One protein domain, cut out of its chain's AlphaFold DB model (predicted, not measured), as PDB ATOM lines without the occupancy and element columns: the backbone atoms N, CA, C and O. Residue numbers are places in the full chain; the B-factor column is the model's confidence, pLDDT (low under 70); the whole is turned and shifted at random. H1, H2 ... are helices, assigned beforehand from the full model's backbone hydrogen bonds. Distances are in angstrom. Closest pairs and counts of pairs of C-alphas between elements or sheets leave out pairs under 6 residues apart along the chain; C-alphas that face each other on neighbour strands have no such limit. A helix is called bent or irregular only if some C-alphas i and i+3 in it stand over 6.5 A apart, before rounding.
ATOM      1  N   PRO A  84     157.799 160.272 134.560       76.50
ATOM      2  CA  PRO A  84     157.938 161.197 135.685       76.50
ATOM      3  C   PRO A  84     156.624 161.336 136.467       76.50
ATOM      4  O   PRO A  84     156.627 161.357 137.694       76.50
ATOM      5  N   TRP A  85     155.483 161.313 135.773       78.69
ATOM      6  CA  TRP A  85     154.155 161.344 136.398       78.69
ATOM      7  C   TRP A  85     153.770 160.051 137.113       78.69
ATOM      8  O   TRP A  85     153.188 160.114 138.191       78.69
ATOM      9  N   ARG A  86     154.146 158.874 136.593       79.56
ATOM     10  CA  ARG A  86     153.904 157.618 137.328       79.56
ATOM     11  C   ARG A  86     154.734 157.561 138.609       79.56
ATOM     12  O   ARG A  86     154.224 157.121 139.633       79.56
ATOM     13  N   PHE A  87     155.969 158.059 138.565       78.56
ATOM     14  CA  PHE A  87     156.813 158.185 139.751       78.56
ATOM     15  C   PHE A  87     156.216 159.160 140.777       78.56
ATOM     16  O   PHE A  87     156.113 158.812 141.952       78.56
ATOM     17  N   ALA A  88     155.763 160.342 140.340       80.44
ATOM     18  CA  ALA A  88     155.101 161.310 141.215       80.44
ATOM     19  C   ALA A  88     153.862 160.705 141.894       80.44
ATOM     20  O   ALA A  88     153.760 160.760 143.115       80.44
ATOM     21  N   LEU A  89     152.979 160.046 141.134       81.31
ATOM     22  CA  LEU A  89     151.762 159.419 141.660       81.31
ATOM     23  C   LEU A  89     152.056 158.292 142.660       81.31
ATOM     24  O   LEU A  89     151.425 158.232 143.713       81.31
ATOM     25  N   GLN A  90     153.043 157.435 142.383       82.38
ATOM     26  CA  GLN A  90     153.477 156.399 143.328       82.38
ATOM     27  C   GLN A  90     154.020 157.002 144.626       82.38
ATOM     28  O   GLN A  90     153.779 156.469 145.710       82.38
ATOM     29  N   ARG A  91     154.743 158.124 144.529       80.19
ATOM     30  CA  ARG A  91     155.236 158.850 145.698       80.19
ATOM     31  C   ARG A  91     154.081 159.472 146.480       80.19
ATOM     32  O   ARG A  91     154.017 159.279 147.688       80.19
ATOM     33  N   CYS A  92     153.142 160.136 145.807       84.06
ATOM     34  CA  CYS A  92     151.943 160.687 146.437       84.06
ATOM     35  C   CYS A  92     151.158 159.594 147.170       84.06
ATOM     36  O   CYS A  92     150.860 159.756 148.346       84.06
ATOM     37  N   GLY A  93     150.923 158.441 146.538       82.44
ATOM     38  CA  GLY A  93     150.207 157.323 147.160       82.44
ATOM     39  C   GLY A  93     150.904 156.729 148.391       82.44
ATOM     40  O   GLY A  93     150.238 156.170 149.251       82.44
ATOM     41  N   ARG A  94     152.230 156.869 148.515       82.25
ATOM     42  CA  ARG A  94     152.991 156.393 149.684       82.25
ATOM     43  C   ARG A  94     153.164 157.448 150.774       82.25
ATOM     44  O   ARG A  94     153.312 157.077 151.930       82.25
ATOM     45  N   LEU A  95     153.185 158.734 150.420       83.50
ATOM     46  CA  LEU A  95     153.412 159.831 151.369       83.50
ATOM     47  C   LEU A  95     152.133 160.480 151.887       83.50
ATOM     48  O   LEU A  95     152.107 160.912 153.034       83.50
ATOM     49  N   LEU A  96     151.087 160.560 151.067       84.62
ATOM     50  CA  LEU A  96     149.850 161.237 151.443       84.62
ATOM     51  C   LEU A  96     149.113 160.508 152.579       84.62
ATOM     52  O   LEU A  96     148.725 161.186 153.527       84.62
ATOM     53  N   PRO A  97     148.988 159.159 152.578       88.69
ATOM     54  CA  PRO A  97     148.358 158.457 153.695       88.69
ATOM     55  C   PRO A  97     149.050 158.683 155.052       88.69
ATOM     56  O   PRO A  97     148.358 159.090 155.986       88.69
ATOM     57  N   PRO A  98     150.383 158.504 155.203       85.25
ATOM     58  CA  PRO A  98     151.038 158.762 156.483       85.25
ATOM     59  C   PRO A  98     151.048 160.247 156.858       85.25
ATOM     60  O   PRO A  98     150.998 160.557 158.045       85.25
ATOM     61  N   LEU A  99     151.071 161.166 155.883       83.69
ATOM     62  CA  LEU A  99     150.957 162.600 156.154       83.69
ATOM     63  C   LEU A  99     149.595 162.940 156.768       83.69
ATOM     64  O   LEU A  99     149.548 163.530 157.842       83.69
ATOM     65  N   LEU A 100     148.500 162.530 156.122       86.75
ATOM     66  CA  LEU A 100     147.147 162.797 156.611       86.75
ATOM     67  C   LEU A 100     146.909 162.127 157.965       86.75
ATOM     68  O   LEU A 100     146.458 162.779 158.901       86.75
ATOM     69  N   PHE A 101     147.284 160.854 158.105       88.44
ATOM     70  CA  PHE A 101     147.177 160.149 159.380       88.44
ATOM     71  C   PHE A 101     147.958 160.864 160.490       88.44
ATOM     72  O   PHE A 101     147.436 161.099 161.579       88.44
ATOM     73  N   GLY A 102     149.196 161.271 160.206       84.69
ATOM     74  CA  GLY A 102     150.011 162.008 161.159       84.69
ATOM     75  C   GLY A 102     149.399 163.354 161.544       84.69
ATOM     76  O   GLY A 102     149.373 163.675 162.726       84.69
ATOM     77  N   MET A 103     148.840 164.104 160.593       83.31
ATOM     78  CA  MET A 103     148.159 165.377 160.865       83.31
ATOM     79  C   MET A 103     146.926 165.196 161.763       83.31
ATOM     80  O   MET A 103     146.752 165.933 162.729       83.31
ATOM     81  N   PHE A 104     146.085 164.196 161.486       83.88
ATOM     82  CA  PHE A 104     144.816 164.012 162.199       83.88
ATOM     83  C   PHE A 104     144.929 163.276 163.536       83.88
ATOM     84  O   PHE A 104     144.050 163.441 164.383       83.88
ATOM     85  N   VAL A 105     145.972 162.463 163.724       85.62
ATOM     86  CA  VAL A 105     146.131 161.616 164.917       85.62
ATOM     87  C   VAL A 105     147.327 162.056 165.749       85.62
ATOM     88  O   VAL A 105     147.177 162.387 166.920       85.62
ATOM     89  N   VAL A 106     148.520 162.098 165.153       84.31
ATOM     90  CA  VAL A 106     149.767 162.351 165.896       84.31
ATOM     91  C   VAL A 106     149.888 163.826 166.279       84.31
ATOM     92  O   VAL A 106     150.127 164.160 167.437       84.31
ATOM     93  N   VAL A 107     149.674 164.726 165.321       83.62
ATOM     94  CA  VAL A 107     149.785 166.172 165.543       83.62
ATOM     95  C   VAL A 107     148.624 166.706 166.376       83.62
ATOM     96  O   VAL A 107     148.815 167.654 167.135       83.62
ATOM     97  N   ALA A 108     147.452 166.066 166.318       83.94
ATOM     98  CA  ALA A 108     146.320 166.415 167.171       83.94
ATOM     99  C   ALA A 108     146.669 166.308 168.668       83.94
ATOM    100  O   ALA A 108     146.290 167.183 169.444       83.94
ATOM    101  N   VAL A 109     147.455 165.302 169.075       84.12
ATOM    102  CA  VAL A 109     147.948 165.175 170.462       84.12
ATOM    103  C   VAL A 109     148.842 166.357 170.835       84.12
ATOM    104  O   VAL A 109     148.667 166.960 171.890       84.12
ATOM    105  N   GLN A 110     149.764 166.740 169.954       78.88
ATOM    106  CA  GLN A 110     150.648 167.882 170.190       78.88
ATOM    107  C   GLN A 110     149.874 169.208 170.269       78.88
ATOM    108  O   GLN A 110     150.123 170.009 171.170       78.88
ATOM    109  N   ALA A 111     148.926 169.429 169.354       82.12
ATOM    110  CA  ALA A 111     148.069 170.613 169.341       82.12
ATOM    111  C   ALA A 111     147.192 170.693 170.601       82.12
ATOM    112  O   ALA A 111     147.005 171.778 171.146       82.12
ATOM    113  N   TYR A 112     146.716 169.548 171.101       81.12
ATOM    114  CA  TYR A 112     145.992 169.463 172.367       81.12
ATOM    115  C   TYR A 112     146.872 169.866 173.552       81.12
ATOM    116  O   TYR A 112     146.499 170.763 174.307       81.12
ATOM    117  N   CYS A 113     148.054 169.257 173.696       81.00
ATOM    118  CA  CYS A 113     148.968 169.570 174.796       81.00
ATOM    119  C   CYS A 113     149.352 171.056 174.806       81.00
ATOM    120  O   CYS A 113     149.342 171.684 175.862       81.00
ATOM    121  N   GLN A 114     149.615 171.639 173.633       77.12
ATOM    122  CA  GLN A 114     149.875 173.072 173.502       77.12
ATOM    123  C   GLN A 114     148.647 173.915 173.872       77.12
ATOM    124  O   GLN A 114     148.762 174.866 174.640       77.12
ATOM    125  N   GLY A 115     147.466 173.573 173.352       79.88
ATOM    126  CA  GLY A 115     146.235 174.317 173.613       79.88
ATOM    127  C   GLY A 115     145.845 174.341 175.091       79.88
ATOM    128  O   GLY A 115     145.398 175.377 175.591       79.88
ATOM    129  N   VAL A 116     146.047 173.219 175.790       82.31
ATOM    130  CA  VAL A 116     145.828 173.099 177.238       82.31
ATOM    131  C   VAL A 116     146.897 173.876 178.009       82.31
ATOM    132  O   VAL A 116     146.551 174.635 178.909       82.31
ATOM    133  N   SER A 117     148.173 173.767 177.618       76.12
ATOM    134  CA  SER A 117     149.267 174.534 178.235       76.12
ATOM    135  C   SER A 117     149.085 176.048 178.085       76.12
ATOM    136  O   SER A 117     149.444 176.806 178.980       76.12
ATOM    137  N   ASN A 118     148.497 176.499 176.976       75.12
ATOM    138  CA  ASN A 118     148.189 177.905 176.723       75.12
ATOM    139  C   ASN A 118     146.927 178.395 177.460       75.12
ATOM    140  O   ASN A 118     146.568 179.566 177.339       75.12
ATOM    141  N   GLY A 119     146.208 177.509 178.161       76.81
ATOM    142  CA  GLY A 119     144.956 177.822 178.853       76.81
ATOM    143  C   GLY A 119     143.782 178.161 177.925       76.81
ATOM    144  O   GLY A 119     142.757 178.654 178.391       76.81
ATOM    145  N   LYS A 120     143.908 177.924 176.609       74.50
ATOM    146  CA  LYS A 120     142.883 178.279 175.602       74.50
ATOM    147  C   LYS A 120     142.004 177.105 175.179       74.50
ATOM    148  O   LYS A 120     141.042 177.296 174.436       74.50
ATOM    149  N   VAL A 121     142.336 175.898 175.628       76.31
ATOM    150  CA  VAL A 121     141.586 174.667 175.378       76.31
ATOM    151  C   VAL A 121     141.243 174.038 176.722       76.31
ATOM    152  O   VAL A 121     142.120 173.848 177.561       76.31
ATOM    153  N   SER A 122     139.966 173.710 176.930       76.06
ATOM    154  CA  SER A 122     139.535 173.012 178.139       76.06
ATOM    155  C   SER A 122     140.084 171.577 178.158       76.06
ATOM    156  O   SER A 122     140.092 170.930 177.106       76.06
ATOM    157  N   PRO A 123     140.468 171.037 179.327       75.75
ATOM    158  CA  PRO A 123     140.860 169.637 179.453       75.75
ATOM    159  C   PRO A 123     139.757 168.707 178.925       75.75
ATOM    160  O   PRO A 123     138.591 168.847 179.283       75.75
ATOM    161  N   GLY A 124     140.124 167.781 178.040       84.94
ATOM    162  CA  GLY A 124     139.194 166.893 177.343       84.94
ATOM    163  C   GLY A 124     139.709 166.517 175.958       84.94
ATOM    164  O   GLY A 124     139.366 167.151 174.964       84.94
ATOM    165  N   PHE A 125     140.533 165.472 175.871       83.50
ATOM    166  CA  PHE A 125     141.146 165.081 174.597       83.50
ATOM    167  C   PHE A 125     140.109 164.657 173.546       83.50
ATOM    168  O   PHE A 125     140.206 165.065 172.395       83.50
ATOM    169  N   GLY A 126     139.081 163.892 173.930       85.25
ATOM    170  CA  GLY A 126     138.047 163.435 172.994       85.25
ATOM    171  C   GLY A 126     137.207 164.579 172.413       85.25
ATOM    172  O   GLY A 126     136.984 164.631 171.205       85.25
ATOM    173  N   THR A 127     136.797 165.540 173.245       84.31
ATOM    174  CA  THR A 127     136.043 166.725 172.800       84.31
ATOM    175  C   THR A 127     136.909 167.654 171.953       84.31
ATOM    176  O   THR A 127     136.440 168.180 170.943       84.31
ATOM    177  N   PHE A 128     138.190 167.796 172.305       85.38
ATOM    178  CA  PHE A 128     139.166 168.490 171.476       85.38
ATOM    179  C   PHE A 128     139.335 167.814 170.114       85.38
ATOM    180  O   PHE A 128     139.255 168.498 169.103       85.38
ATOM    181  N   LEU A 129     139.518 166.492 170.070       86.44
ATOM    182  CA  LEU A 129     139.770 165.741 168.840       86.44
ATOM    183  C   LEU A 129     138.578 165.806 167.878       86.44
ATOM    184  O   LEU A 129     138.754 166.097 166.696       86.44
ATOM    185  N   LEU A 130     137.357 165.643 168.396       86.50
ATOM    186  CA  LEU A 130     136.126 165.803 167.614       86.50
ATOM    187  C   LEU A 130     135.986 167.216 167.038       86.50
ATOM    188  O   LEU A 130     135.487 167.375 165.925       86.50
ATOM    189  N   ARG A 131     136.430 168.246 167.769       83.50
ATOM    190  CA  ARG A 131     136.474 169.626 167.267       83.50
ATOM    191  C   ARG A 131     137.626 169.846 166.284       83.50
ATOM    192  O   ARG A 131     137.461 170.573 165.311       83.50
ATOM    193  N   TYR A 132     138.769 169.210 166.507       83.38
ATOM    194  CA  TYR A 132     139.960 169.302 165.666       83.38
ATOM    195  C   TYR A 132     139.695 168.730 164.266       83.38
ATOM    196  O   TYR A 132     140.036 169.351 163.261       83.38
ATOM    197  N   TRP A 133     138.977 167.607 164.182       85.12
ATOM    198  CA  TRP A 133     138.556 167.000 162.914       85.12
ATOM    199  C   TRP A 133     137.564 167.836 162.101       85.12
ATOM    200  O   TRP A 133     137.391 167.579 160.914       85.12
ATOM    201  N   GLN A 134     136.946 168.863 162.691       84.25
ATOM    202  CA  GLN A 134     136.067 169.778 161.956       84.25
ATOM    203  C   GLN A 134     136.840 170.805 161.121       84.25
ATOM    204  O   GLN A 134     136.215 171.517 160.340       84.25
ATOM    205  N   VAL A 135     138.171 170.897 161.281       81.69
ATOM    206  CA  VAL A 135     139.049 171.789 160.496       81.69
ATOM    207  C   VAL A 135     138.563 173.242 160.538       81.69
ATOM    208  O   VAL A 135     138.477 173.939 159.531       81.69
ATOM    209  N   ARG A 136     138.165 173.694 161.730       79.56
ATOM    210  CA  ARG A 136     137.667 175.055 161.954       79.56
ATOM    211  C   ARG A 136     138.731 175.915 162.627       79.56
ATOM    212  O   ARG A 136     139.500 175.378 163.427       79.56
ATOM    213  N   PRO A 137     138.740 177.236 162.377       79.56
ATOM    214  CA  PRO A 137     139.631 178.141 163.079       79.56
ATOM    215  C   PRO A 137     139.433 178.054 164.595       79.56
ATOM    216  O   PRO A 137     138.305 177.993 165.100       79.56
ATOM    217  N   TRP A 138     140.539 178.046 165.326       77.31
ATOM    218  CA  TRP A 138     140.553 178.074 166.785       77.31
ATOM    219  C   TRP A 138     140.798 179.497 167.301       77.31
ATOM    220  O   TRP A 138     141.208 180.363 166.533       77.31
ATOM    221  N   PRO A 139     140.557 179.787 168.592       76.25
ATOM    222  CA  PRO A 139     140.903 181.085 169.165       76.25
ATOM    223  C   PRO A 139     142.383 181.428 168.933       76.25
ATOM    224  O   PRO A 139     143.243 180.545 169.017       76.25
ATOM    225  N   ALA A 140     142.674 182.704 168.663       73.56
ATOM    226  CA  ALA A 140     144.014 183.171 168.310       73.56
ATOM    227  C   ALA A 140     145.073 182.709 169.323       73.56
ATOM    228  O   ALA A 140     144.917 182.923 170.526       73.56
ATOM    229  N   GLY A 141     146.149 182.073 168.851       68.12
ATOM    230  CA  GLY A 141     147.242 181.576 169.699       68.12
ATOM    231  C   GLY A 141     146.874 180.378 170.584       68.12
ATOM    232  O   GLY A 141     147.404 180.249 171.683       68.12
ATOM    233  N   SER A 142     145.922 179.546 170.160       68.38
ATOM    234  CA  SER A 142     145.614 178.259 170.804       68.38
ATOM    235  C   SER A 142     146.696 177.221 170.503       68.38
ATOM    236  O   SER A 142     147.275 176.660 171.430       68.38
ATOM    237  N   PHE A 143     147.020 177.025 169.228       72.88
ATOM    238  CA  PHE A 143     148.150 176.227 168.753       72.88
ATOM    239  C   PHE A 143     148.651 176.763 167.403       72.88
ATOM    240  O   PHE A 143     147.963 177.557 166.755       72.88
ATOM    241  N   ASP A 144     149.843 176.356 166.965       68.56
ATOM    242  CA  ASP A 144     150.355 176.754 165.644       68.56
ATOM    243  C   ASP A 144     149.407 176.305 164.540       68.56
ATOM    244  O   ASP A 144     149.006 175.151 164.520       68.56
ATOM    245  N   GLY A 145     149.039 177.189 163.611       66.31
ATOM    246  CA  GLY A 145     148.047 176.865 162.578       66.31
ATOM    247  C   GLY A 145     146.588 176.992 163.035       66.31
ATOM    248  O   GLY A 145     145.694 176.551 162.314       66.31
ATOM    249  N   TRP A 146     146.326 177.638 164.181       67.31
ATOM    250  CA  TRP A 146     144.972 177.933 164.679       67.31
ATOM    251  C   TRP A 146     144.051 178.578 163.632       67.31
ATOM    252  O   TRP A 146     142.855 178.307 163.642       67.31
ATOM    253  N   GLU A 147     144.589 179.379 162.707       70.12
ATOM    254  CA  GLU A 147     143.837 180.014 161.612       70.12
ATOM    255  C   GLU A 147     143.238 178.994 160.635       70.12
ATOM    256  O   GLU A 147     142.143 179.190 160.115       70.12
ATOM    257  N   HIS A 148     143.942 177.884 160.413       71.50
ATOM    258  CA  HIS A 148     143.589 176.853 159.436       71.50
ATOM    259  C   HIS A 148     142.915 175.637 160.092       71.50
ATOM    260  O   HIS A 148     142.508 174.704 159.405       71.50
ATOM    261  N   GLY A 149     142.826 175.611 161.426       65.19
ATOM    262  CA  GLY A 149     142.216 174.528 162.199       65.19
ATOM    263  C   GLY A 149     143.051 173.251 162.322       65.19
ATOM    264  O   GLY A 149     142.815 172.464 163.235       65.19
ATOM    265  N   ILE A 150     144.046 173.069 161.453       72.75
ATOM    266  CA  ILE A 150     144.968 171.934 161.424       72.75
ATOM    267  C   ILE A 150     146.401 172.446 161.348       72.75
ATOM    268  O   ILE A 150     146.688 173.478 160.742       72.75
ATOM    269  N   THR A 151     147.314 171.665 161.919       76.12
ATOM    270  CA  THR A 151     148.743 171.889 161.762       76.12
ATOM    271  C   THR A 151     149.481 170.636 161.333       76.12
ATOM    272  O   THR A 151     149.030 169.504 161.496       76.12
ATOM    273  N   TRP A 152     150.623 170.881 160.716       69.62
ATOM    274  CA  TRP A 152     151.531 169.901 160.152       69.62
ATOM    275  C   TRP A 152     152.709 169.690 161.105       69.62
ATOM    276  O   TRP A 152     153.311 168.625 161.063       69.62
ATOM    277  N   ASN A 153     153.023 170.676 161.966       76.56
ATOM    278  CA  ASN A 153     154.133 170.691 162.927       76.56
ATOM    279  C   ASN A 153     155.334 169.865 162.443       76.56
ATOM    280  O   ASN A 153     155.905 170.167 161.401       76.56
ATOM    281  N   HIS A 154     155.693 168.783 163.138       73.25
ATOM    282  CA  HIS A 154     156.857 167.944 162.829       73.25
ATOM    283  C   HIS A 154     156.795 167.213 161.476       73.25
ATOM    284  O   HIS A 154     157.826 166.771 160.974       73.25
ATOM    285  N   LEU A 155     155.618 167.119 160.850       79.25
ATOM    286  CA  LEU A 155     155.426 166.551 159.514       79.25
ATOM    287  C   LEU A 155     155.628 167.572 158.387       79.25
ATOM    288  O   LEU A 155     155.458 167.213 157.218       79.25
ATOM    289  N   TRP A 156     156.044 168.805 158.704       76.50
ATOM    290  CA  TRP A 156     156.355 169.850 157.722       76.50
ATOM    291  C   TRP A 156     157.209 169.310 156.565       76.50
ATOM    292  O   TRP A 156     156.904 169.547 155.399       76.50
ATOM    293  N   TYR A 157     158.224 168.493 156.861       73.88
ATOM    294  CA  TYR A 157     159.111 167.936 155.844       73.88
ATOM    295  C   TYR A 157     158.369 167.081 154.801       73.88
ATOM    296  O   TYR A 157     158.606 167.234 153.604       73.88
ATOM    297  N   LEU A 158     157.440 166.216 155.228       77.50
ATOM    298  CA  LEU A 158     156.624 165.406 154.312       77.50
ATOM    299  C   LEU A 158     155.688 166.296 153.486       77.50
ATOM    300  O   LEU A 158     155.551 166.078 152.280       77.50
ATOM    301  N   ALA A 159     155.089 167.304 154.128       77.44
ATOM    302  CA  ALA A 159     154.194 168.258 153.483       77.44
ATOM    303  C   ALA A 159     154.896 169.042 152.367       77.44
ATOM    304  O   ALA A 159     154.312 169.222 151.304       77.44
ATOM    305  N   TYR A 160     156.160 169.436 152.558       74.56
ATOM    306  CA  TYR A 160     156.952 170.098 151.519       74.56
ATOM    307  C   TYR A 160     157.528 169.134 150.478       74.56
ATOM    308  O   TYR A 160     157.653 169.489 149.306       74.56
ATOM    309  N   LEU A 161     157.863 167.895 150.850       75.94
ATOM    310  CA  LEU A 161     158.451 166.937 149.908       75.94
ATOM    311  C   LEU A 161     157.515 166.623 148.729       75.94
ATOM    312  O   LEU A 161     157.980 166.388 147.610       75.94
ATOM    313  N   LEU A 162     156.204 166.630 148.970       75.75
ATOM    314  CA  LEU A 162     155.154 166.436 147.969       75.75
ATOM    315  C   LEU A 162     155.187 167.490 146.841       75.75
ATOM    316  O   LEU A 162     155.464 167.104 145.700       75.75
ATOM    317  N   PRO A 163     154.981 168.796 147.108       75.56
ATOM    318  CA  PRO A 163     155.025 169.833 146.084       75.56
ATOM    319  C   PRO A 163     156.401 169.931 145.421       75.56
ATOM    320  O   PRO A 163     156.456 170.072 144.203       75.56
ATOM    321  N   TYR A 164     157.508 169.754 146.155       72.69
ATOM    322  CA  TYR A 164     158.840 169.728 145.536       72.69
ATOM    323  C   TYR A 164     159.023 168.555 144.570       72.69
ATOM    324  O   TYR A 164     159.615 168.721 143.506       72.69
ATOM    325  N   THR A 165     158.484 167.374 144.893       72.94
ATOM    326  CA  THR A 165     158.506 166.232 143.969       72.94
ATOM    327  C   THR A 165     157.695 166.537 142.714       72.94
ATOM    328  O   THR A 165     158.166 166.258 141.614       72.94
ATOM    329  N   ILE A 166     156.499 167.111 142.861       77.25
ATOM    330  CA  ILE A 166     155.632 167.462 141.728       77.25
ATOM    331  C   ILE A 166     156.307 168.518 140.851       77.25
ATOM    332  O   ILE A 166     156.399 168.318 139.643       77.25
ATOM    333  N   ALA A 167     156.847 169.585 141.444       77.69
ATOM    334  CA  ALA A 167     157.558 170.644 140.734       77.69
ATOM    335  C   ALA A 167     158.793 170.108 139.993       77.69
ATOM    336  O   ALA A 167     158.980 170.390 138.810       77.69
ATOM    337  N   LEU A 168     159.599 169.265 140.646       75.44
ATOM    338  CA  LEU A 168     160.757 168.632 140.017       75.44
ATOM    339  C   LEU A 168     160.339 167.723 138.856       75.44
ATOM    340  O   LEU A 168     160.970 167.733 137.801       75.44
ATOM    341  N   MET A 169     159.276 166.936 139.022       80.38
ATOM    342  CA  MET A 169     158.781 166.055 137.964       80.38
ATOM    343  C   MET A 169     158.130 166.842 136.815       80.38
ATOM    344  O   MET A 169     158.289 166.444 135.662       80.38
ATOM    345  N   ALA A 170     157.490 167.982 137.093       79.31
ATOM    346  CA  ALA A 170     157.006 168.917 136.079       79.31
ATOM    347  C   ALA A 170     158.175 169.496 135.269       79.31
ATOM    348  O   ALA A 170     158.145 169.460 134.041       79.31
ATOM    349  N   LEU A 171     159.254 169.920 135.937       77.94
ATOM    350  CA  LEU A 171     160.477 170.403 135.290       77.94
ATOM    351  C   LEU A 171     161.147 169.313 134.430       77.94
ATOM    352  O   LEU A 171     161.530 169.553 133.285       77.94
ATOM    353  N   VAL A 172     161.232 168.079 134.938       74.94
ATOM    354  CA  VAL A 172     161.741 166.918 134.180       74.94
ATOM    355  C   VAL A 172     160.834 166.573 132.991       74.94
ATOM    356  O   VAL A 172     161.317 166.088 131.971       74.94
ATOM    357  N   SER A 173     159.525 166.807 133.093       75.81
ATOM    358  CA  SER A 173     158.595 166.618 131.976       75.81
ATOM    359  C   SER A 173     158.720 167.728 130.931       75.81
ATOM    360  O   SER A 173     158.621 167.439 129.744       75.81
ATOM    361  N   LEU A 174     158.984 168.968 131.355       73.62
ATOM    362  CA  LEU A 174     159.111 170.146 130.491       73.62
ATOM    363  C   LEU A 174     160.458 170.203 129.746       73.62
ATOM    364  O   LEU A 174     160.525 170.659 128.610       73.62
ATOM    365  N   THR A 175     161.528 169.658 130.331       71.19
ATOM    366  CA  THR A 175     162.846 169.557 129.670       71.19
ATOM    367  C   THR A 175     162.879 168.572 128.494       71.19
ATOM    368  O   THR A 175     163.758 168.689 127.639       71.19
ATOM    369  N   ARG A 176     161.921 167.633 128.403       65.50
ATOM    370  CA  ARG A 176     161.810 166.671 127.287       65.50
ATOM    371  C   ARG A 176     161.372 167.300 125.962       65.50
ATOM    372  O   ARG A 176     162.100 167.115 124.989       65.50
ATOM    373  N   PRO A 177     160.233 168.019 125.875       63.53
ATOM    374  CA  PRO A 177     159.824 168.659 124.629       63.53
ATOM    375  C   PRO A 177     160.761 169.808 124.238       63.53
ATOM    376  O   PRO A 177     160.989 170.023 123.054       63.53
ATOM    377  N   LEU A 178     161.361 170.501 125.214       64.12
ATOM    378  CA  LEU A 178     162.219 171.667 124.967       64.12
ATOM    379  C   LEU A 178     163.641 171.329 124.480       64.12
ATOM    380  O   LEU A 178     164.442 172.241 124.311       64.12
ATOM    381  N   ARG A 179     164.002 170.045 124.295       60.84
ATOM    382  CA  ARG A 179     165.366 169.586 123.933       60.84
ATOM    383  C   ARG A 179     166.498 170.188 124.790       60.84
ATOM    384  O   ARG A 179     167.663 170.082 124.426       60.84
TER     385      ARG A 179
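Overview. This is residues 84 to 179 of the 243 residues of the protein "Acyltransferase" of Xanthomonas hortorum pv. vitians (UniProt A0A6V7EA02). Look for a rod made by one long helix, H1, gently kinked, with a second helix, H3, folded back beside its first part and running the opposite way. At the other end of the rod the short helix H2 packs on the later part of H1, and a long unnamed stretch, residues 133 to 152, winds through that end before the chain enters H3; at the opposite end residues 174 to 179 stick out. The printed part has 96 residues with three named helices, H1, H2 and H3 in chain order, and no named strand, and its class is all helix. The whole is loose, with a radius of gyration of the C-alphas of 17.5 A, and its C-alphas span 60 by 22 by 19 A.

Arrangement. Start from H1, residues 84 to 117, the longest helix, which has a kink of 31 degrees near residue 102. It is neither bent nor irregular, but only just: C-alphas 94 and 97 are 6.5 A apart. H3, residues 153 to 174, touches H1 with 19 pairs of C-alphas within 8 A. Their closest C-alphas are those of Pro 84 and Met 169, 5.4 A apart, and they run opposite ways at a shallow tilt of 20 degrees. H3 is irregular, with C-alphas 154 and 157 standing 7.3 A apart, and its line is a rough one. H2, residues 125 to 132, touches H1 at residues 104 to 112 alone. Their closest C-alphas are those of Ala 108 and Leu 129, 6.8 A apart, and they run opposite ways at a steep tilt of 51 degrees. H2 and H3 are apart. In H2 every O i to N i+4 pair is within hydrogen-bond range; in H1 24 of 30 are, and in H3 15 of 18.

Along the chain. Find C-alpha 84 at (157.938, 161.197, 135.685); from there H1 runs 45.4 A to C-alpha 117 at (149.267, 174.534, 178.235). H2 covers 9.9 A from C-alpha 125 to C-alpha 132. H3 runs 32.8 A from C-alpha 153 to C-alpha 174 at (159.111, 170.146, 130.491).

Size, cuts and confidence. The two C-alphas farthest apart are those of Pro 123 and Arg 179, at 60.7 A, while those of Pro 84 and Arg 179 are 16.2 A apart. The printed part has no cut. The link from H1 to H2, 7 residues, is short, and the link from H2 to H3, 20 residues, is long. Residues 174 to 179, of which 174 belongs to H3, stand free. In the B-factor column the mean pLDDT of the printed part is 78.0; look for values under 70 at residues 141 to 142, 144 to 146, 149, 152 and 176 to 179.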